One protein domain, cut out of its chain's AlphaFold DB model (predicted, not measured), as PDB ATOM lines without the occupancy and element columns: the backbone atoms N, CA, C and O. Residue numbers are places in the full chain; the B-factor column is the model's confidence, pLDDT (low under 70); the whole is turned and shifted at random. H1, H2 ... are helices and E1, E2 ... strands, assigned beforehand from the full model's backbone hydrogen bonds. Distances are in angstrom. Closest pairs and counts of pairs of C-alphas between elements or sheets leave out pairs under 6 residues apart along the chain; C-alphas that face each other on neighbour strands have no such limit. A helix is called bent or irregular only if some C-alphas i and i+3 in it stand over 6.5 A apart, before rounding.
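Overview. This is residues 49 to 104 and 122 to 214 of the 339 residues of an uncharacterized protein of Pyronema omphalodes (strain CBS 100304) (UniProt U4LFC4). A twisted five-stranded sheet has H3 packed on one face and H4 on the other, while a long helical hairpin, H1 and H2, reaches over E1 with residues 49 to 54 of H1 and makes one end of the long axis. The printed part has 149 residues, with named elements in the order H1 H2 E1 E2 H3 E3 E4 E5 H4, mixed helices and strands. The mixed sheet runs E1 E2 E3 E4 E5, E2 and E3 parallel, the other neighbours antiparallel. It is compact, radius of gyration of the C-alphas 15.6 A, with spans of 54 by 29 by 28 A.

Along the chain. The strands are E1, residues 127 to 131, E2, 134 to 138, E3, 166 to 172, E4, 176 to 183, and E5, 186 to 194, 24.2 A long. H1 is residues 49 to 72, 34.5 A, from C-alpha 49 at (33.334, 6.366, -25.326); H2 is residues 78 to 95, 27.2 A, only just irregular, C-alphas 79 and 82 being 6.53 A apart; H3 is residues 145 to 161, 24.3 A; H4 is residues 203 to 213, ending with C-alpha 213 at (43.531, 17.800, -28.742).

Arrangement. E3, E4 and E5 form a meander, each strand the antiparallel neighbour of the one before; N 169 and O 180 are 2.7 A apart, N 179 and O 191 2.8 A, within hydrogen-bond range. E2, H3 and E3 form a strand-helix-strand unit, parallel neighbours with a helix between, its crossover right-handed; N 137 and O 170 are 2.9 A apart. E1 and E2 form a hairpin, N 136 and O 129 2.8 A apart. The closest C-alphas of H3 and E2 are those of Ala 155 and Ile 135, 6.1 A. There are three layers, helices on both faces: H1 and H4 on one, H3 on the other. H4 touches H1 residues 54 to 61 alone, closest C-alphas Met 213 and Arg 58, 6.1 A. H1 and H2 touch at a shallow tilt of 16 degrees, opposite ways, closest C-alphas Gln 53 and Ala 95, 4.7 A. Every O i to N i+4 pair is within range in H1, H3 and H4, and 12 of 14 in H2.

Size, cuts and confidence. The C-alphas farthest apart, His 76 and Glu 184, are 53.6 A apart. Residues 105 to 121 are not printed; C-alphas 104 and 122 are 11.6 A apart. Of the links printed whole, none is long. 37 residues have pLDDT under 70, among them 68 to 84.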
ATOM      1  N   ARG A  49      33.552   5.293 -26.302       69.88
ATOM      2  CA  ARG A  49      33.334   6.366 -25.326       69.88
ATOM      3  C   ARG A  49      34.473   7.388 -25.329       69.88
ATOM      4  O   ARG A  49      34.205   8.583 -25.406       69.88
ATOM      5  N   ALA A  50      35.723   6.933 -25.273       68.56
ATOM      6  CA  ALA A  50      36.905   7.798 -25.268       68.56
ATOM      7  C   ALA A  50      37.067   8.564 -26.594       68.56
ATOM      8  O   ALA A  50      37.424   9.747 -26.599       68.56
ATOM      9  N   ILE A  51      36.728   7.916 -27.714       72.12
ATOM     10  CA  ILE A  51      36.672   8.543 -29.042       72.12
ATOM     11  C   ILE A  51      35.646   9.684 -29.038       72.12
ATOM     12  O   ILE A  51      35.959  10.817 -29.412       72.12
ATOM     13  N   LEU A  52      34.436   9.428 -28.539       73.25
ATOM     14  CA  LEU A  52      33.390  10.442 -28.476       73.25
ATOM     15  C   LEU A  52      33.736  11.603 -27.524       73.25
ATOM     16  O   LEU A  52      33.561  12.765 -27.892       73.25
ATOM     17  N   GLN A  53      34.289  11.326 -26.338       75.94
ATOM     18  CA  GLN A  53      34.767  12.367 -25.413       75.94
ATOM     19  C   GLN A  53      35.824  13.259 -26.060       75.94
ATOM     20  O   GLN A  53      35.787  14.480 -25.912       75.94
ATOM     21  N   THR A  54      36.733  12.655 -26.824       75.12
ATOM     22  CA  THR A  54      37.754  13.372 -27.586       75.12
ATOM     23  C   THR A  54      37.131  14.317 -28.612       75.12
ATOM     24  O   THR A  54      37.535  15.479 -28.701       75.12
ATOM     25  N   HIS A  55      36.130  13.853 -29.362       75.75
ATOM     26  CA  HIS A  55      35.419  14.675 -30.342       75.75
ATOM     27  C   HIS A  55      34.652  15.830 -29.692       75.75
ATOM     28  O   HIS A  55      34.800  16.976 -30.118       75.75
ATOM     29  N   LEU A  56      33.903  15.551 -28.623       77.50
ATOM     30  CA  LEU A  56      33.172  16.565 -27.866       77.50
ATOM     31  C   LEU A  56      34.121  17.610 -27.286       77.50
ATOM     32  O   LEU A  56      33.926  18.807 -27.474       77.50
ATOM     33  N   PHE A  57      35.206  17.182 -26.647       79.00
ATOM     34  CA  PHE A  57      36.142  18.122 -26.049       79.00
ATOM     35  C   PHE A  57      36.874  18.973 -27.105       79.00
ATOM     36  O   PHE A  57      37.123  20.159 -26.885       79.00
ATOM     37  N   ARG A  58      37.132  18.427 -28.303       78.25
ATOM     38  CA  ARG A  58      37.643  19.200 -29.447       78.25
ATOM     39  C   ARG A  58      36.648  20.269 -29.904       78.25
ATOM     40  O   ARG A  58      37.047  21.403 -30.170       78.25
ATOM     41  N   ASP A  59      35.369  19.915 -29.998       76.62
ATOM     42  CA  ASP A  59      34.308  20.848 -30.378       76.62
ATOM     43  C   ASP A  59      34.108  21.941 -29.313       76.62
ATOM     44  O   ASP A  59      33.976  23.115 -29.670       76.62
ATOM     45  N   PHE A  60      34.219  21.598 -28.022       81.25
ATOM     46  CA  PHE A  60      34.309  22.575 -26.931       81.25
ATOM     47  C   PHE A  60      35.451  23.565 -27.172       81.25
ATOM     48  O   PHE A  60      35.191  24.764 -27.233       81.25
ATOM     49  N   CYS A  61      36.689  23.092 -27.367       76.50
ATOM     50  CA  CYS A  61      37.853  23.967 -27.544       76.50
ATOM     51  C   CYS A  61      37.647  24.955 -28.700       76.50
ATOM     52  O   CYS A  61      37.943  26.141 -28.569       76.50
ATOM     53  N   ARG A  62      37.085  24.482 -29.820       74.94
ATOM     54  CA  ARG A  62      36.812  25.298 -31.013       74.94
ATOM     55  C   ARG A  62      35.780  26.390 -30.757       74.94
ATOM     56  O   ARG A  62      36.011  27.546 -31.104       74.94
ATOM     57  N   ILE A  63      34.639  26.037 -30.168       73.56
ATOM     58  CA  ILE A  63      33.564  27.004 -29.893       73.56
ATOM     59  C   ILE A  63      33.983  27.981 -28.813       73.56
ATOM     60  O   ILE A  63      33.697  29.172 -28.909       73.56
ATOM     61  N   PHE A  64      34.656  27.478 -27.786       75.31
ATOM     62  CA  PHE A  64      35.106  28.284 -26.673       75.31
ATOM     63  C   PHE A  64      36.161  29.298 -27.124       75.31
ATOM     64  O   PHE A  64      36.059  30.474 -26.794       75.31
ATOM     65  N   TRP A  65      37.095  28.895 -27.987       72.44
ATOM     66  CA  TRP A  65      38.022  29.819 -28.635       72.44
ATOM     67  C   TRP A  65      37.302  30.882 -29.476       72.44
ATOM     68  O   TRP A  65      37.577  32.072 -29.337       72.44
ATOM     69  N   PHE A  66      36.329  30.475 -30.299       70.94
ATOM     70  CA  PHE A  66      35.526  31.413 -31.090       70.94
ATOM     71  C   PHE A  66      34.777  32.422 -30.205       70.94
ATOM     72  O   PHE A  66      34.773  33.616 -30.497       70.94
ATOM     73  N   HIS A  67      34.187  31.960 -29.099       71.06
ATOM     74  CA  HIS A  67      33.560  32.814 -28.092       71.06
ATOM     75  C   HIS A  67      34.538  33.870 -27.561       71.06
ATOM     76  O   HIS A  67      34.214  35.057 -27.574       71.06
ATOM     77  N   LEU A  68      35.741  33.450 -27.164       66.81
ATOM     78  CA  LEU A  68      36.755  34.338 -26.599       66.81
ATOM     79  C   LEU A  68      37.320  35.335 -27.628       66.81
ATOM     80  O   LEU A  68      37.608  36.484 -27.295       66.81
ATOM     81  N   GLN A  69      37.442  34.937 -28.898       65.44
ATOM     82  CA  GLN A  69      37.814  35.853 -29.982       65.44
ATOM     83  C   GLN A  69      36.732  36.913 -30.226       65.44
ATOM     84  O   GLN A  69      37.050  38.091 -30.373       65.44
ATOM     85  N   GLN A  70      35.457  36.518 -30.234       61.31
ATOM     86  CA  GLN A  70      34.333  37.442 -30.410       61.31
ATOM     87  C   GLN A  70      34.196  38.417 -29.235       61.31
ATOM     88  O   GLN A  70      33.878  39.583 -29.458       61.31
ATOM     89  N   SER A  71      34.458  37.973 -28.000       58.59
ATOM     90  CA  SER A  71      34.444  38.862 -26.833       58.59
ATOM     91  C   SER A  71      35.588  39.873 -26.835       58.59
ATOM     92  O   SER A  71      35.414  40.953 -26.298       58.59
ATOM     93  N   ASN A  72      36.735  39.558 -27.444       53.28
ATOM     94  CA  ASN A  72      37.858  40.499 -27.554       53.28
ATOM     95  C   ASN A  72      37.659  41.551 -28.660       53.28
ATOM     96  O   ASN A  72      38.283  42.605 -28.621       53.28
ATOM     97  N   LEU A  73      36.799  41.277 -29.643       52.59
ATOM     98  CA  LEU A  73      36.512  42.159 -30.776       52.59
ATOM     99  C   LEU A  73      35.327  43.103 -30.495       52.59
ATOM    100  O   LEU A  73      34.556  43.356 -31.415       52.59
ATOM    101  N   GLU A  74      35.150  43.575 -29.250       48.59
ATOM    102  CA  GLU A  74      34.024  44.388 -28.731       48.59
ATOM    103  C   GLU A  74      33.567  45.554 -29.637       48.59
ATOM    104  O   GLU A  74      33.773  46.725 -29.333       48.59
ATOM    105  N   LEU A  75      32.886  45.265 -30.746       42.12
ATOM    106  CA  LEU A  75      32.355  46.299 -31.626       42.12
ATOM    107  C   LEU A  75      30.940  46.029 -32.132       42.12
ATOM    108  O   LEU A  75      30.259  47.005 -32.425       42.12
ATOM    109  N   HIS A  76      30.416  44.788 -32.173       36.78
ATOM    110  CA  HIS A  76      29.118  44.588 -32.852       36.78
ATOM    111  C   HIS A  76      28.029  43.682 -32.240       36.78
ATOM    112  O   HIS A  76      26.920  43.735 -32.771       36.78
ATOM    113  N   ALA A  77      28.204  42.917 -31.147       43.62
ATOM    114  CA  ALA A  77      27.047  42.217 -30.535       43.62
ATOM    115  C   ALA A  77      27.297  41.593 -29.137       43.62
ATOM    116  O   ALA A  77      27.655  40.414 -29.061       43.62
ATOM    117  N   PRO A  78      26.974  42.274 -28.019       45.88
ATOM    118  CA  PRO A  78      27.053  41.680 -26.673       45.88
ATOM    119  C   PRO A  78      26.172  40.422 -26.495       45.88
ATOM    120  O   PRO A  78      26.507  39.523 -25.732       45.88
ATOM    121  N   ASN A  79      25.091  40.286 -27.274       48.41
ATOM    122  CA  ASN A  79      24.138  39.167 -27.182       48.41
ATOM    123  C   ASN A  79      24.615  37.837 -27.813       48.41
ATOM    124  O   ASN A  79      23.886  36.846 -27.744       48.41
ATOM    125  N   ASN A  80      25.776  37.801 -28.480       51.97
ATOM    126  CA  ASN A  80      26.321  36.568 -29.073       51.97
ATOM    127  C   ASN A  80      27.309  35.853 -28.139       51.97
ATOM    128  O   ASN A  80      27.507  34.646 -28.267       51.97
ATOM    129  N   SER A  81      27.899  36.583 -27.190       58.09
ATOM    130  CA  SER A  81      28.937  36.074 -26.293       58.09
ATOM    131  C   SER A  81      28.398  34.977 -25.360       58.09
ATOM    132  O   SER A  81      28.935  33.868 -25.340       58.09
ATOM    133  N   SER A  82      27.270  35.206 -24.683       61.56
ATOM    134  CA  SER A  82      26.679  34.213 -23.771       61.56
ATOM    135  C   SER A  82      26.154  32.957 -24.469       61.56
ATOM    136  O   SER A  82      26.201  31.871 -23.894       61.56
ATOM    137  N   PHE A  83      25.752  33.059 -25.737       67.00
ATOM    138  CA  PHE A  83      25.279  31.922 -26.527       67.00
ATOM    139  C   PHE A  83      26.378  30.881 -26.802       67.00
ATOM    140  O   PHE A  83      26.225  29.713 -26.442       67.00
ATOM    141  N   PHE A  84      27.502  31.293 -27.403       68.69
ATOM    142  CA  PHE A  84      28.602  30.363 -27.711       68.69
ATOM    143  C   PHE A  84      29.225  29.783 -26.453       68.69
ATOM    144  O   PHE A  84      29.578  28.606 -26.424       68.69
ATOM    145  N   ARG A  85      29.290  30.583 -25.389       70.56
ATOM    146  CA  ARG A  85      29.697  30.105 -24.075       70.56
ATOM    147  C   ARG A  85      28.801  28.974 -23.580       70.56
ATOM    148  O   ARG A  85      29.311  27.942 -23.159       70.56
ATOM    149  N   THR A  86      27.484  29.155 -23.608       69.25
ATOM    150  CA  THR A  86      26.554  28.132 -23.124       69.25
ATOM    151  C   THR A  86      26.640  26.849 -23.952       69.25
ATOM    152  O   THR A  86      26.638  25.763 -23.372       69.25
ATOM    153  N   ILE A  87      26.808  26.945 -25.275       71.69
ATOM    154  CA  ILE A  87      27.058  25.764 -26.114       71.69
ATOM    155  C   ILE A  87      28.373  25.085 -25.722       71.69
ATOM    156  O   ILE A  87      28.380  23.880 -25.483       71.69
ATOM    157  N   ALA A  88      29.467  25.843 -25.612       75.94
ATOM    158  CA  ALA A  88      30.769  25.304 -25.234       75.94
ATOM    159  C   ALA A  88      30.694  24.553 -23.895       75.94
ATOM    160  O   ALA A  88      31.095  23.395 -23.814       75.94
ATOM    161  N   LEU A  89      30.117  25.170 -22.862       74.81
ATOM    162  CA  LEU A  89      29.973  24.544 -21.547       74.81
ATOM    163  C   LEU A  89      29.067  23.308 -21.574       74.81
ATOM    164  O   LEU A  89      29.336  22.348 -20.858       74.81
ATOM    165  N   SER A  90      28.028  23.299 -22.412       71.12
ATOM    166  CA  SER A  90      27.143  22.137 -22.563       71.12
ATOM    167  C   SER A  90      27.863  20.959 -23.224       71.12
ATOM    168  O   SER A  90      27.748  19.831 -22.753       71.12
ATOM    169  N   ILE A  91      28.672  21.218 -24.257       75.94
ATOM    170  CA  ILE A  91      29.523  20.203 -24.898       75.94
ATOM    171  C   ILE A  91      30.594  19.695 -23.932       75.94
ATOM    172  O   ILE A  91      30.867  18.499 -23.881       75.94
ATOM    173  N   LEU A  92      31.192  20.590 -23.146       77.44
ATOM    174  CA  LEU A  92      32.174  20.213 -22.139       77.44
ATOM    175  C   LEU A  92      31.549  19.318 -21.056       77.44
ATOM    176  O   LEU A  92      32.134  18.304 -20.693       77.44
ATOM    177  N   ASN A  93      30.341  19.646 -20.592       74.69
ATOM    178  CA  ASN A  93      29.599  18.830 -19.631       74.69
ATOM    179  C   ASN A  93      29.208  17.451 -20.205       74.69
ATOM    180  O   ASN A  93      29.271  16.442 -19.503       74.69
ATOM    181  N   LEU A  94      28.870  17.387 -21.499       73.69
ATOM    182  CA  LEU A  94      28.700  16.124 -22.225       73.69
ATOM    183  C   LEU A  94      30.000  15.310 -22.278       73.69
ATOM    184  O   LEU A  94      29.981  14.108 -22.029       73.69
ATOM    185  N   ALA A  95      31.139  15.953 -22.561       74.81
ATOM    186  CA  ALA A  95      32.444  15.290 -22.615       74.81
ATOM    187  C   ALA A  95      32.862  14.701 -21.253       74.81
ATOM    188  O   ALA A  95      33.572  13.692 -21.198       74.81
ATOM    189  N   THR A  96      32.396  15.296 -20.152       72.88
ATOM    190  CA  THR A  96      32.576  14.767 -18.792       72.88
ATOM    191  C   THR A  96      31.508  13.757 -18.373       72.88
ATOM    192  O   THR A  96      31.539  13.287 -17.240       72.88
ATOM    193  N   TRP A  97      30.559  13.412 -19.252       67.50
ATOM    194  CA  TRP A  97      29.393  12.577 -18.933       67.50
ATOM    195  C   TRP A  97      28.573  13.088 -17.747       67.50
ATOM    196  O   TRP A  97      27.947  12.312 -17.025       67.50
ATOM    197  N   GLY A  98      28.566  14.404 -17.544       58.81
ATOM    198  CA  GLY A  98      27.617  15.011 -16.631       58.81
ATOM    199  C   GLY A  98      26.200  14.827 -17.166       58.81
ATOM    200  O   GLY A  98      25.987  14.650 -18.367       58.81
ATOM    201  N   SER A  99      25.201  14.890 -16.281       51.81
ATOM    202  CA  SER A  99      23.806  14.955 -16.727       51.81
ATOM    203  C   SER A  99      23.657  16.105 -17.724       51.81
ATOM    204  O   SER A  99      24.154  17.198 -17.430       51.81
ATOM    205  N   PHE A 100      22.966  15.890 -18.850       47.59
ATOM    206  CA  PHE A 100      22.639  16.946 -19.810       47.59
ATOM    207  C   PHE A 100      21.665  17.943 -19.165       47.59
ATOM    208  O   PHE A 100      20.454  17.904 -19.351       47.59
ATOM    209  N   LYS A 101      22.197  18.822 -18.321       49.91
ATOM    210  CA  LYS A 101      21.514  19.996 -17.801       49.91
ATOM    211  C   LYS A 101      22.166  21.169 -18.496       49.91
ATOM    212  O   LYS A 101      23.340  21.453 -18.271       49.91
ATOM    213  N   PHE A 102      21.420  21.798 -19.393       49.22
ATOM    214  CA  PHE A 102      21.880  22.977 -20.107       49.22
ATOM    215  C   PHE A 102      22.250  24.048 -19.072       49.22
ATOM    216  O   PHE A 102      21.379  24.570 -18.372       49.22
ATOM    217  N   VAL A 103      23.543  24.340 -18.925       50.72
ATOM    218  CA  VAL A 103      24.012  25.373 -17.995       50.72
ATOM    219  C   VAL A 103      23.705  26.719 -18.646       50.72
ATOM    220  O   VAL A 103      24.493  27.257 -19.427       50.72
ATOM    221  N   ARG A 104      22.500  27.240 -18.392       46.47
ATOM    222  CA  ARG A 104      22.104  28.569 -18.865       46.47
ATOM    223  C   ARG A 104      23.035  29.602 -18.229       46.47
ATOM    224  O   ARG A 104      23.090  29.707 -17.009       46.47
ATOM    225  N   TRP A 122      32.219  26.086 -13.111       60.53
ATOM    226  CA  TRP A 122      31.950  24.963 -14.018       60.53
ATOM    227  C   TRP A 122      31.531  23.763 -13.150       60.53
ATOM    228  O   TRP A 122      32.343  23.322 -12.330       60.53
ATOM    229  N   PRO A 123      30.298  23.226 -13.266       56.28
ATOM    230  CA  PRO A 123      29.911  22.017 -12.549       56.28
ATOM    231  C   PRO A 123      30.553  20.811 -13.245       56.28
ATOM    232  O   PRO A 123      29.879  19.995 -13.865       56.28
ATOM    233  N   CYS A 124      31.884  20.740 -13.219       64.69
ATOM    234  CA  CYS A 124      32.630  19.606 -13.731       64.69
ATOM    235  C   CYS A 124      32.264  18.386 -12.890       64.69
ATOM    236  O   CYS A 124      32.580  18.345 -11.700       64.69
ATOM    237  N   VAL A 125      31.651  17.383 -13.512       69.56
ATOM    238  CA  VAL A 125      31.743  16.017 -12.996       69.56
ATOM    239  C   VAL A 125      33.157  15.546 -13.327       69.56
ATOM    240  O   VAL A 125      33.536  15.617 -14.498       69.56
ATOM    241  N   PRO A 126      33.983  15.152 -12.343       80.06
ATOM    242  CA  PRO A 126      35.310  14.646 -12.640       80.06
ATOM    243  C   PRO A 126      35.245  13.495 -13.633       80.06
ATOM    244  O   PRO A 126      34.447  12.570 -13.474       80.06
ATOM    245  N   ALA A 127      36.076  13.551 -14.663       80.44
ATOM    246  CA  ALA A 127      36.092  12.534 -15.699       80.44
ATOM    247  C   ALA A 127      37.529  12.218 -16.089       80.44
ATOM    248  O   ALA A 127      38.367  13.108 -16.172       80.44
ATOM    249  N   VAL A 128      37.795  10.937 -16.327       86.19
ATOM    250  CA  VAL A 128      39.114  10.417 -16.679       86.19
ATOM    251  C   VAL A 128      38.979   9.482 -17.871       86.19
ATOM    252  O   VAL A 128      38.083   8.637 -17.901       86.19
ATOM    253  N   PHE A 129      39.826   9.659 -18.879       82.62
ATOM    254  CA  PHE A 129      39.832   8.811 -20.068       82.62
ATOM    255  C   PHE A 129      41.196   8.826 -20.756       82.62
ATOM    256  O   PHE A 129      41.990   9.750 -20.580       82.62
ATOM    257  N   TRP A 130      41.451   7.798 -21.562       80.31
ATOM    258  CA  TRP A 130      42.641   7.726 -22.402       80.31
ATOM    259  C   TRP A 130      42.462   8.499 -23.695       80.31
ATOM    260  O   TRP A 130      41.413   8.446 -24.342       80.31
ATOM    261  N   ARG A 131      43.536   9.160 -24.109       76.69
ATOM    262  CA  ARG A 131      43.659   9.792 -25.410       76.69
ATOM    263  C   ARG A 131      45.067   9.574 -25.948       76.69
ATOM    264  O   ARG A 131      46.015  10.222 -25.503       76.69
ATOM    265  N   GLY A 132      45.191   8.697 -26.943       75.81
ATOM    266  CA  GLY A 132      46.508   8.226 -27.371       75.81
ATOM    267  C   GLY A 132      47.263   7.699 -26.152       75.81
ATOM    268  O   GLY A 132      46.697   6.947 -25.365       75.81
ATOM    269  N   LYS A 133      48.485   8.192 -25.935       76.12
ATOM    270  CA  LYS A 133      49.338   7.816 -24.793       76.12
ATOM    271  C   LYS A 133      49.136   8.640 -23.524       76.12
ATOM    272  O   LYS A 133      49.978   8.607 -22.629       76.12
ATOM    273  N   ARG A 134      48.059   9.425 -23.462       85.44
ATOM    274  CA  ARG A 134      47.813  10.365 -22.369       85.44
ATOM    275  C   ARG A 134      46.551  10.019 -21.605       85.44
ATOM    276  O   ARG A 134      45.517   9.746 -22.215       85.44
ATOM    277  N   ILE A 135      46.603  10.128 -20.285       88.62
ATOM    278  CA  ILE A 135      45.410  10.140 -19.440       88.62
ATOM    279  C   ILE A 135      44.933  11.580 -19.319       88.62
ATOM    280  O   ILE A 135      45.641  12.439 -18.801       88.62
ATOM    281  N   VAL A 136      43.727  11.862 -19.793       88.12
ATOM    282  CA  VAL A 136      43.110  13.181 -19.656       88.12
ATOM    283  C   VAL A 136      42.178  13.154 -18.456       88.12
ATOM    284  O   VAL A 136      41.268  12.326 -18.397       88.12
ATOM    285  N   VAL A 137      42.391  14.073 -17.514       89.31
ATOM    286  CA  VAL A 137      41.547  14.251 -16.329       89.31
ATOM    287  C   VAL A 137      40.880  15.613 -16.381       89.31
ATOM    288  O   VAL A 137      41.545  16.645 -16.417       89.31
ATOM    289  N   PHE A 138      39.557  15.622 -16.340       86.56
ATOM    290  CA  PHE A 138      38.755  16.819 -16.163       86.56
ATOM    291  C   PHE A 138      38.514  17.082 -14.683       86.56
ATOM    292  O   PHE A 138      37.996  16.224 -13.967       86.56
ATOM    293  N   TRP A 139      38.863  18.287 -14.237       86.44
ATOM    294  CA  TRP A 139      38.665  18.729 -12.866       86.44
ATOM    295  C   TRP A 139      38.229  20.195 -12.810       86.44
ATOM    296  O   TRP A 139      38.589  21.014 -13.655       86.44
ATOM    297  N   ASN A 140      37.464  20.561 -11.779       74.94
ATOM    298  CA  ASN A 140      36.869  21.895 -11.692       74.94
ATOM    299  C   ASN A 140      37.929  23.002 -11.488       74.94
ATOM    300  O   ASN A 140      37.932  24.011 -12.192       74.94
ATOM    301  N   LYS A 141      38.851  22.824 -10.528       77.44
ATOM    302  CA  LYS A 141      39.800  23.877 -10.111       77.44
ATOM    303  C   LYS A 141      41.189  23.324  -9.798       77.44
ATOM    304  O   LYS A 141      41.426  22.937  -8.663       77.44
ATOM    305  N   LEU A 142      42.123  23.352 -10.749       79.25
ATOM    306  CA  LEU A 142      43.477  22.802 -10.543       79.25
ATOM    307  C   LEU A 142      44.419  23.677  -9.700       79.25
ATOM    308  O   LEU A 142      45.405  23.172  -9.186       79.25
ATOM    309  N   MET A 143      44.120  24.967  -9.515       73.31
ATOM    310  CA  MET A 143      45.025  25.886  -8.797       73.31
ATOM    311  C   MET A 143      45.093  25.678  -7.280       73.31
ATOM    312  O   MET A 143      45.943  26.266  -6.618       73.31
ATOM    313  N   TYR A 144      44.211  24.859  -6.711       75.12
ATOM    314  CA  TYR A 144      44.317  24.468  -5.309       75.12
ATOM    315  C   TYR A 144      45.106  23.169  -5.240       75.12
ATOM    316  O   TYR A 144      44.742  22.216  -5.926       75.12
ATOM    317  N   LYS A 145      46.154  23.128  -4.411       74.38
ATOM    318  CA  LYS A 145      47.043  21.964  -4.286       74.38
ATOM    319  C   LYS A 145      46.257  20.656  -4.121       74.38
ATOM    320  O   LYS A 145      46.401  19.761  -4.940       74.38
ATOM    321  N   ASP A 146      45.313  20.627  -3.183       81.25
ATOM    322  CA  ASP A 146      44.466  19.458  -2.914       81.25
ATOM    323  C   ASP A 146      43.651  18.987  -4.130       81.25
ATOM    324  O   ASP A 146      43.290  17.820  -4.235       81.25
ATOM    325  N   ASN A 147      43.323  19.885  -5.059       84.31
ATOM    326  CA  ASN A 147      42.600  19.528  -6.275       84.31
ATOM    327  C   ASN A 147      43.521  18.994  -7.370       84.31
ATOM    328  O   ASN A 147      43.090  18.150  -8.151       84.31
ATOM    329  N   MET A 148      44.756  19.493  -7.450       86.44
ATOM    330  CA  MET A 148      45.758  18.928  -8.349       86.44
ATOM    331  C   MET A 148      46.110  17.506  -7.913       86.44
ATOM    332  O   MET A 148      46.138  16.610  -8.750       86.44
ATOM    333  N   ASP A 149      46.259  17.296  -6.603       88.50
ATOM    334  CA  ASP A 149      46.537  15.991  -6.005       88.50
ATOM    335  C   ASP A 149      45.394  15.009  -6.306       88.50
ATOM    336  O   ASP A 149      45.639  13.933  -6.838       88.50
ATOM    337  N   LYS A 150      44.132  15.416  -6.117       89.94
ATOM    338  CA  LYS A 150      42.963  14.590  -6.477       89.94
ATOM    339  C   LYS A 150      42.871  14.268  -7.969       89.94
ATOM    340  O   LYS A 150      42.534  13.148  -8.344       89.94
ATOM    341  N   ALA A 151      43.144  15.242  -8.838       90.69
ATOM    342  CA  ALA A 151      43.134  15.007 -10.280       90.69
ATOM    343  C   ALA A 151      44.246  14.024 -10.689       90.69
ATOM    344  O   ALA A 151      44.039  13.171 -11.549       90.69
ATOM    345  N   LEU A 152      45.407  14.108 -10.040       91.56
ATOM    346  CA  LEU A 152      46.512  13.179 -10.229       91.56
ATOM    347  C   LEU A 152      46.191  11.777  -9.689       91.56
ATOM    348  O   LEU A 152      46.448  10.799 -10.383       91.56
ATOM    349  N   GLU A 153      45.569  11.671  -8.513       92.44
ATOM    350  CA  GLU A 153      45.081  10.403  -7.951       92.44
ATOM    351  C   GLU A 153      44.125   9.693  -8.919       92.44
ATOM    352  O   GLU A 153      44.240   8.487  -9.120       92.44
ATOM    353  N   MET A 154      43.233  10.428  -9.597       92.12
ATOM    354  CA  MET A 154      42.377   9.841 -10.637       92.12
ATOM    355  C   MET A 154      43.168   9.292 -11.826       92.12
ATOM    356  O   MET A 154      42.793   8.255 -12.378       92.12
ATOM    357  N   ALA A 155      44.220   9.995 -12.254       92.25
ATOM    358  CA  ALA A 155      45.057   9.531 -13.352       92.25
ATOM    359  C   ALA A 155      45.825   8.264 -12.959       92.25
ATOM    360  O   ALA A 155      45.807   7.289 -13.705       92.25
ATOM    361  N   LEU A 156      46.421   8.258 -11.764       92.06
ATOM    362  CA  LEU A 156      47.138   7.112 -11.205       92.06
ATOM    363  C   LEU A 156      46.216   5.897 -11.051       92.06
ATOM    364  O   LEU A 156      46.537   4.832 -11.564       92.06
ATOM    365  N   ALA A 157      45.033   6.070 -10.458       91.19
ATOM    366  CA  ALA A 157      44.059   4.989 -10.307       91.19
ATOM    367  C   ALA A 157      43.594   4.425 -11.662       91.19
ATOM    368  O   ALA A 157      43.303   3.234 -11.787       91.19
ATOM    369  N   ARG A 158      43.511   5.271 -12.702       90.81
ATOM    370  CA  ARG A 158      43.191   4.811 -14.058       90.81
ATOM    371  C   ARG A 158      44.337   4.009 -14.673       90.81
ATOM    372  O   ARG A 158      44.053   2.987 -15.288       90.81
ATOM    373  N   ALA A 159      45.576   4.470 -14.515       89.69
ATOM    374  CA  ALA A 159      46.769   3.786 -15.006       89.69
ATOM    375  C   ALA A 159      46.961   2.425 -14.323       89.69
ATOM    376  O   ALA A 159      47.115   1.421 -15.008       89.69
ATOM    377  N   GLU A 160      46.824   2.379 -12.995       89.69
ATOM    378  CA  GLU A 160      46.906   1.154 -12.191       89.69
ATOM    379  C   GLU A 160      45.852   0.130 -12.622       89.69
ATOM    380  O   GLU A 160      46.170  -1.030 -12.874       89.69
ATOM    381  N   LYS A 161      44.596   0.568 -12.796       88.62
ATOM    382  CA  LYS A 161      43.510  -0.297 -13.278       88.62
ATOM    383  C   LYS A 161      43.802  -0.920 -14.646       88.62
ATOM    384  O   LYS A 161      43.328  -2.020 -14.919       88.62
ATOM    385  N   ASP A 162      44.518  -0.200 -15.502       85.44
ATOM    386  CA  ASP A 162      44.844  -0.642 -16.856       85.44
ATOM    387  C   ASP A 162      46.258  -1.262 -16.948       85.44
ATOM    388  O   ASP A 162      46.688  -1.611 -18.044       85.44
ATOM    389  N   GLY A 163      46.965  -1.434 -15.820       86.12
ATOM    390  CA  GLY A 163      48.282  -2.078 -15.752       86.12
ATOM    391  C   GLY A 163      49.421  -1.274 -16.388       86.12
ATOM    392  O   GLY A 163      50.331  -1.864 -16.965       86.12
ATOM    393  N   VAL A 164      49.354   0.061 -16.340       86.06
ATOM    394  CA  VAL A 164      50.336   0.961 -16.965       86.06
ATOM    395  C   VAL A 164      51.170   1.684 -15.905       86.06
ATOM    396  O   VAL A 164      50.639   2.484 -15.138       86.06
ATOM    397  N   ASP A 165      52.487   1.475 -15.939       83.44
ATOM    398  CA  ASP A 165      53.438   2.077 -14.987       83.44
ATOM    399  C   ASP A 165      54.078   3.386 -15.493       83.44
ATOM    400  O   ASP A 165      54.689   4.133 -14.724       83.44
ATOM    401  N   GLU A 166      53.945   3.693 -16.787       89.38
ATOM    402  CA  GLU A 166      54.481   4.912 -17.403       89.38
ATOM    403  C   GLU A 166      53.433   5.607 -18.270       89.38
ATOM    404  O   GLU A 166      52.903   5.024 -19.218       89.38
ATOM    405  N   PHE A 167      53.144   6.878 -17.983       87.81
ATOM    406  CA  PHE A 167      52.173   7.648 -18.756       87.81
ATOM    407  C   PHE A 167      52.370   9.162 -18.634       87.81
ATOM    408  O   PHE A 167      52.990   9.685 -17.706       87.81
ATOM    409  N   GLU A 168      51.789   9.890 -19.586       90.25
ATOM    410  CA  GLU A 168      51.584  11.333 -19.484       90.25
ATOM    411  C   GLU A 168      50.143  11.610 -19.046       90.25
ATOM    412  O   GLU A 168      49.195  11.059 -19.604       90.25
ATOM    413  N   ALA A 169      49.951  12.484 -18.066       90.62
ATOM    414  CA  ALA A 169      48.647  12.976 -17.659       90.62
ATOM    415  C   ALA A 169      48.452  14.422 -18.121       90.62
ATOM    416  O   ALA A 169      49.325  15.277 -17.963       90.62
ATOM    417  N   VAL A 170      47.264  14.703 -18.647       91.06
ATOM    418  CA  VAL A 170      46.777  16.050 -18.926       91.06
ATOM    419  C   VAL A 170      45.666  16.337 -17.937       91.06
ATOM    420  O   VAL A 170      44.537  15.869 -18.096       91.06
ATOM    421  N   LEU A 171      45.978  17.116 -16.909       91.75
ATOM    422  CA  LEU A 171      44.991  17.576 -15.946       91.75
ATOM    423  C   LEU A 171      44.411  18.881 -16.485       91.75
ATOM    424  O   LEU A 171      45.116  19.877 -16.623       91.75
ATOM    425  N   PHE A 172      43.125  18.887 -16.811       88.06
ATOM    426  CA  PHE A 172      42.438  20.037 -17.376       88.06
ATOM    427  C   PHE A 172      41.404  20.609 -16.410       88.06
ATOM    428  O   PHE A 172      40.532  19.910 -15.900       88.06
ATOM    429  N   SER A 173      41.453  21.927 -16.257       85.38
ATOM    430  CA  SER A 173      40.355  22.759 -15.779       85.38
ATOM    431  C   SER A 173      40.081  23.848 -16.803       85.38
ATOM    432  O   SER A 173      40.958  24.212 -17.582       85.38
ATOM    433  N   ILE A 174      38.899  24.460 -16.750       79.19
ATOM    434  CA  ILE A 174      38.560  25.549 -17.675       79.19
ATOM    435  C   ILE A 174      39.560  26.721 -17.632       79.19
ATOM    436  O   ILE A 174      39.679  27.457 -18.604       79.19
ATOM    437  N   ARG A 175      40.286  26.890 -16.514       80.12
ATOM    438  CA  ARG A 175      41.297  27.940 -16.339       80.12
ATOM    439  C   ARG A 175      42.728  27.496 -16.618       80.12
ATOM    440  O   ARG A 175      43.539  28.356 -16.927       80.12
ATOM    441  N   HIS A 176      43.056  26.218 -16.456       86.69
ATOM    442  CA  HIS A 176      44.442  25.740 -16.464       86.69
ATOM    443  C   HIS A 176      44.545  24.351 -17.062       86.69
ATOM    444  O   HIS A 176      43.667  23.517 -16.845       86.69
ATOM    445  N   VAL A 177      45.668  24.097 -17.716       88.44
ATOM    446  CA  VAL A 177      46.107  22.763 -18.098       88.44
ATOM    447  C   VAL A 177      47.423  22.477 -17.386       88.44
ATOM    448  O   VAL A 177      48.339  23.293 -17.431       88.44
ATOM    449  N   ALA A 178      47.507  21.344 -16.700       90.69
ATOM    450  CA  ALA A 178      48.746  20.846 -16.130       90.69
ATOM    451  C   ALA A 178      49.166  19.569 -16.854       90.69
ATOM    452  O   ALA A 178      48.347  18.679 -17.102       90.69
ATOM    453  N   LEU A 179      50.445  19.505 -17.195       90.31
ATOM    454  CA  LEU A 179      51.080  18.356 -17.815       90.31
ATOM    455  C   LEU A 179      51.911  17.654 -16.757       90.31
ATOM    456  O   LEU A 179      52.734  18.272 -16.079       90.31
ATOM    457  N   VAL A 180      51.651  16.367 -16.593       91.56
ATOM    458  CA  VAL A 180      52.327  15.535 -15.610       91.56
ATOM    459  C   VAL A 180      52.892  14.328 -16.326       91.56
ATOM    460  O   VAL A 180      52.209  13.702 -17.128       91.56
ATOM    461  N   LYS A 181      54.134  13.985 -16.030       91.19
ATOM    462  CA  LYS A 181      54.731  12.723 -16.434       91.19
ATOM    463  C   LYS A 181      54.824  11.829 -15.211       91.19
ATOM    464  O   LYS A 181      55.254  12.284 -14.151       91.19
ATOM    465  N   VAL A 182      54.420  10.580 -15.372       88.88
ATOM    466  CA  VAL A 182      54.538   9.546 -14.350       88.88
ATOM    467  C   VAL A 182      55.367   8.417 -14.932       88.88
ATOM    468  O   VAL A 182      55.106   7.964 -16.048       88.88
ATOM    469  N   LYS A 183      56.390   8.002 -14.193       88.50
ATOM    470  CA  LYS A 183      57.207   6.838 -14.524       88.50
ATOM    471  C   LYS A 183      57.477   6.073 -13.244       88.50
ATOM    472  O   LYS A 183      58.073   6.634 -12.324       88.50
ATOM    473  N   GLU A 184      57.038   4.821 -13.191       81.75
ATOM    474  CA  GLU A 184      57.148   3.955 -12.018       81.75
ATOM    475  C   GLU A 184      56.483   4.602 -10.786       81.75
ATOM    476  O   GLU A 184      55.271   4.528 -10.609       81.75
ATOM    477  N   LYS A 185      57.262   5.277  -9.933       78.44
ATOM    478  CA  LYS A 185      56.788   5.975  -8.723       78.44
ATOM    479  C   LYS A 185      57.168   7.451  -8.691       78.44
ATOM    480  O   LYS A 185      56.908   8.139  -7.701       78.44
ATOM    481  N   GLU A 186      57.796   7.939  -9.751       86.56
ATOM    482  CA  GLU A 186      58.229   9.320  -9.869       86.56
ATOM    483  C   GLU A 186      57.203  10.128 -10.663       86.56
ATOM    484  O   GLU A 186      56.694   9.706 -11.703       86.56
ATOM    485  N   ILE A 187      56.875  11.303 -10.125       87.94
ATOM    486  CA  ILE A 187      55.858  12.203 -10.659       87.94
ATOM    487  C   ILE A 187      56.530  13.542 -10.932       87.94
ATOM    488  O   ILE A 187      57.006  14.210 -10.011       87.94
ATOM    489  N   TRP A 188      56.518  13.960 -12.193       87.12
ATOM    490  CA  TRP A 188      57.013  15.265 -12.613       87.12
ATOM    491  C   TRP A 188      55.868  16.087 -13.169       87.12
ATOM    492  O   TRP A 188      55.328  15.778 -14.227       87.12
ATOM    493  N   VAL A 189      55.517  17.171 -12.481       83.25
ATOM    494  CA  VAL A 189      54.677  18.210 -13.079       83.25
ATOM    495  C   VAL A 189      55.576  19.014 -14.008       83.25
ATOM    496  O   VAL A 189      56.426  19.770 -13.541       83.25
ATOM    497  N   THR A 190      55.443  18.797 -15.314       78.75
ATOM    498  CA  THR A 190      56.309  19.439 -16.305       78.75
ATOM    499  C   THR A 190      55.895  20.886 -16.515       78.75
ATOM    500  O   THR A 190      56.750  21.762 -16.563       78.75
ATOM    501  N   GLU A 191      54.589  21.148 -16.603       81.94
ATOM    502  CA  GLU A 191      54.047  22.484 -16.854       81.94
ATOM    503  C   GLU A 191      52.672  22.646 -16.195       81.94
ATOM    504  O   GLU A 191      51.895  21.695 -16.111       81.94
ATOM    505  N   CYS A 192      52.348  23.861 -15.747       86.62
ATOM    506  CA  CYS A 192      50.997  24.255 -15.354       86.62
ATOM    507  C   CYS A 192      50.705  25.619 -15.977       86.62
ATOM    508  O   CYS A 192      51.248  26.637 -15.550       86.62
ATOM    509  N   ILE A 193      49.895  25.615 -17.029       87.50
ATOM    510  CA  ILE A 193      49.716  26.744 -17.937       87.50
ATOM    511  C   ILE A 193      48.297  27.267 -17.785       87.50
ATOM    512  O   ILE A 193      47.328  26.500 -17.754       87.50
ATOM    513  N   SER A 194      48.159  28.588 -17.710       85.44
ATOM    514  CA  SER A 194      46.845  29.207 -17.753       85.44
ATOM    515  C   SER A 194      46.254  29.106 -19.155       85.44
ATOM    516  O   SER A 194      46.888  29.445 -20.144       85.44
ATOM    517  N   VAL A 195      45.018  28.628 -19.234       80.56
ATOM    518  CA  VAL A 195      44.174  28.654 -20.435       80.56
ATOM    519  C   VAL A 195      43.332  29.933 -20.436       80.56
ATOM    520  O   VAL A 195      43.075  30.511 -21.492       80.56
ATOM    521  N   LEU A 196      42.939  30.406 -19.247       75.50
ATOM    522  CA  LEU A 196      42.198  31.650 -19.054       75.50
ATOM    523  C   LEU A 196      42.842  32.516 -17.972       75.50
ATOM    524  O   LEU A 196      42.770  32.190 -16.785       75.50
ATOM    525  N   GLU A 197      43.329  33.686 -18.369       73.31
ATOM    526  CA  GLU A 197      43.870  34.698 -17.465       73.31
ATOM    527  C   GLU A 197      42.897  35.864 -17.358       73.31
ATOM    528  O   GLU A 197      42.587  36.527 -18.347       73.31
ATOM    529  N   ASN A 198      42.368  36.115 -16.158       67.88
ATOM    530  CA  ASN A 198      41.391  37.187 -15.920       67.88
ATOM    531  C   ASN A 198      40.183  37.139 -16.884       67.88
ATOM    532  O   ASN A 198      39.663  38.170 -17.303       67.88
ATOM    533  N   GLY A 199      39.757  35.928 -17.262       63.59
ATOM    534  CA  GLY A 199      38.654  35.702 -18.204       63.59
ATOM    535  C   GLY A 199      39.016  35.892 -19.681       63.59
ATOM    536  O   GLY A 199      38.148  35.711 -20.531       63.59
ATOM    537  N   LYS A 200      40.273  36.215 -20.003       67.94
ATOM    538  CA  LYS A 200      40.781  36.320 -21.375       67.94
ATOM    539  C   LYS A 200      41.495  35.030 -21.795       67.94
ATOM    540  O   LYS A 200      42.122  34.387 -20.953       67.94
ATOM    541  N   PRO A 201      41.419  34.643 -23.082       70.25
ATOM    542  CA  PRO A 201      42.162  33.500 -23.602       70.25
ATOM    543  C   PRO A 201      43.667  33.740 -23.473       70.25
ATOM    544  O   PRO A 201      44.168  34.754 -23.960       70.25
ATOM    545  N   ASN A 202      44.387  32.785 -22.891       77.88
ATOM    546  CA  ASN A 202      45.838  32.723 -23.008       77.88
ATOM    547  C   ASN A 202      46.190  31.861 -24.242       77.88
ATOM    548  O   ASN A 202      45.827  30.686 -24.327       77.88
ATOM    549  N   VAL A 203      46.875  32.467 -25.219       76.62
ATOM    550  CA  VAL A 203      47.230  31.838 -26.507       76.62
ATOM    551  C   VAL A 203      48.096  30.591 -26.319       76.62
ATOM    552  O   VAL A 203      47.912  29.608 -27.032       76.62
ATOM    553  N   GLU A 204      49.012  30.610 -25.355       80.25
ATOM    554  CA  GLU A 204      49.910  29.498 -25.054       80.25
ATOM    555  C   GLU A 204      49.135  28.310 -24.478       80.25
ATOM    556  O   GLU A 204      49.205  27.206 -25.021       80.25
ATOM    557  N   GLY A 205      48.310  28.546 -23.453       80.00
ATOM    558  CA  GLY A 205      47.490  27.499 -22.841       80.00
ATOM    559  C   GLY A 205      46.503  26.872 -23.825       80.00
ATOM    560  O   GLY A 205      46.364  25.649 -23.876       80.00
ATOM    561  N   PHE A 206      45.862  27.685 -24.669       75.44
ATOM    562  CA  PHE A 206      45.011  27.174 -25.749       75.44
ATOM    563  C   PHE A 206      45.798  26.452 -26.842       75.44
ATOM    564  O   PHE A 206      45.306  25.459 -27.376       75.44
ATOM    565  N   GLY A 207      47.009  26.904 -27.165       73.56
ATOM    566  CA  GLY A 207      47.895  26.230 -28.109       73.56
ATOM    567  C   GLY A 207      48.280  24.831 -27.627       73.56
ATOM    568  O   GLY A 207      48.204  23.870 -28.395       73.56
ATOM    569  N   VAL A 208      48.615  24.688 -26.344       78.25
ATOM    570  CA  VAL A 208      48.883  23.389 -25.708       78.25
ATOM    571  C   VAL A 208      47.634  22.516 -25.709       78.25
ATOM    572  O   VAL A 208      47.692  21.366 -26.149       78.25
ATOM    573  N   LEU A 209      46.485  23.075 -25.325       77.06
ATOM    574  CA  LEU A 209      45.211  22.364 -25.369       77.06
ATOM    575  C   LEU A 209      44.898  21.862 -26.784       77.06
ATOM    576  O   LEU A 209      44.539  20.704 -26.962       77.06
ATOM    577  N   GLN A 210      45.094  22.692 -27.809       71.38
ATOM    578  CA  GLN A 210      44.872  22.316 -29.200       71.38
ATOM    579  C   GLN A 210      45.850  21.236 -29.669       71.38
ATOM    580  O   GLN A 210      45.423  20.327 -30.376       71.38
ATOM    581  N   LYS A 211      47.131  21.296 -29.286       74.00
ATOM    582  CA  LYS A 211      48.128  20.269 -29.635       74.00
ATOM    583  C   LYS A 211      47.785  18.923 -29.017       74.00
ATOM    584  O   LYS A 211      47.733  17.930 -29.733       74.00
ATOM    585  N   ILE A 212      47.459  18.907 -27.723       73.19
ATOM    586  CA  ILE A 212      46.964  17.709 -27.037       73.19
ATOM    587  C   ILE A 212      45.723  17.197 -27.757       73.19
ATOM    588  O   ILE A 212      45.604  15.997 -27.974       73.19
ATOM    589  N   MET A 213      44.832  18.111 -28.164       67.81
ATOM    590  CA  MET A 213      43.531  17.800 -28.742       67.81
ATOM    591  C   MET A 213      43.504  17.541 -30.255       67.81
ATOM    592  O   MET A 213      42.470  17.103 -30.783       67.81
ATOM    593  N   SER A 214      44.630  17.691 -30.943       62.56
ATOM    594  CA  SER A 214      44.758  17.398 -32.371       62.56
ATOM    595  C   SER A 214      44.959  15.896 -32.599       62.56
ATOM    596  O   SER A 214      45.585  15.233 -31.770       62.56
TER     597      SER A 214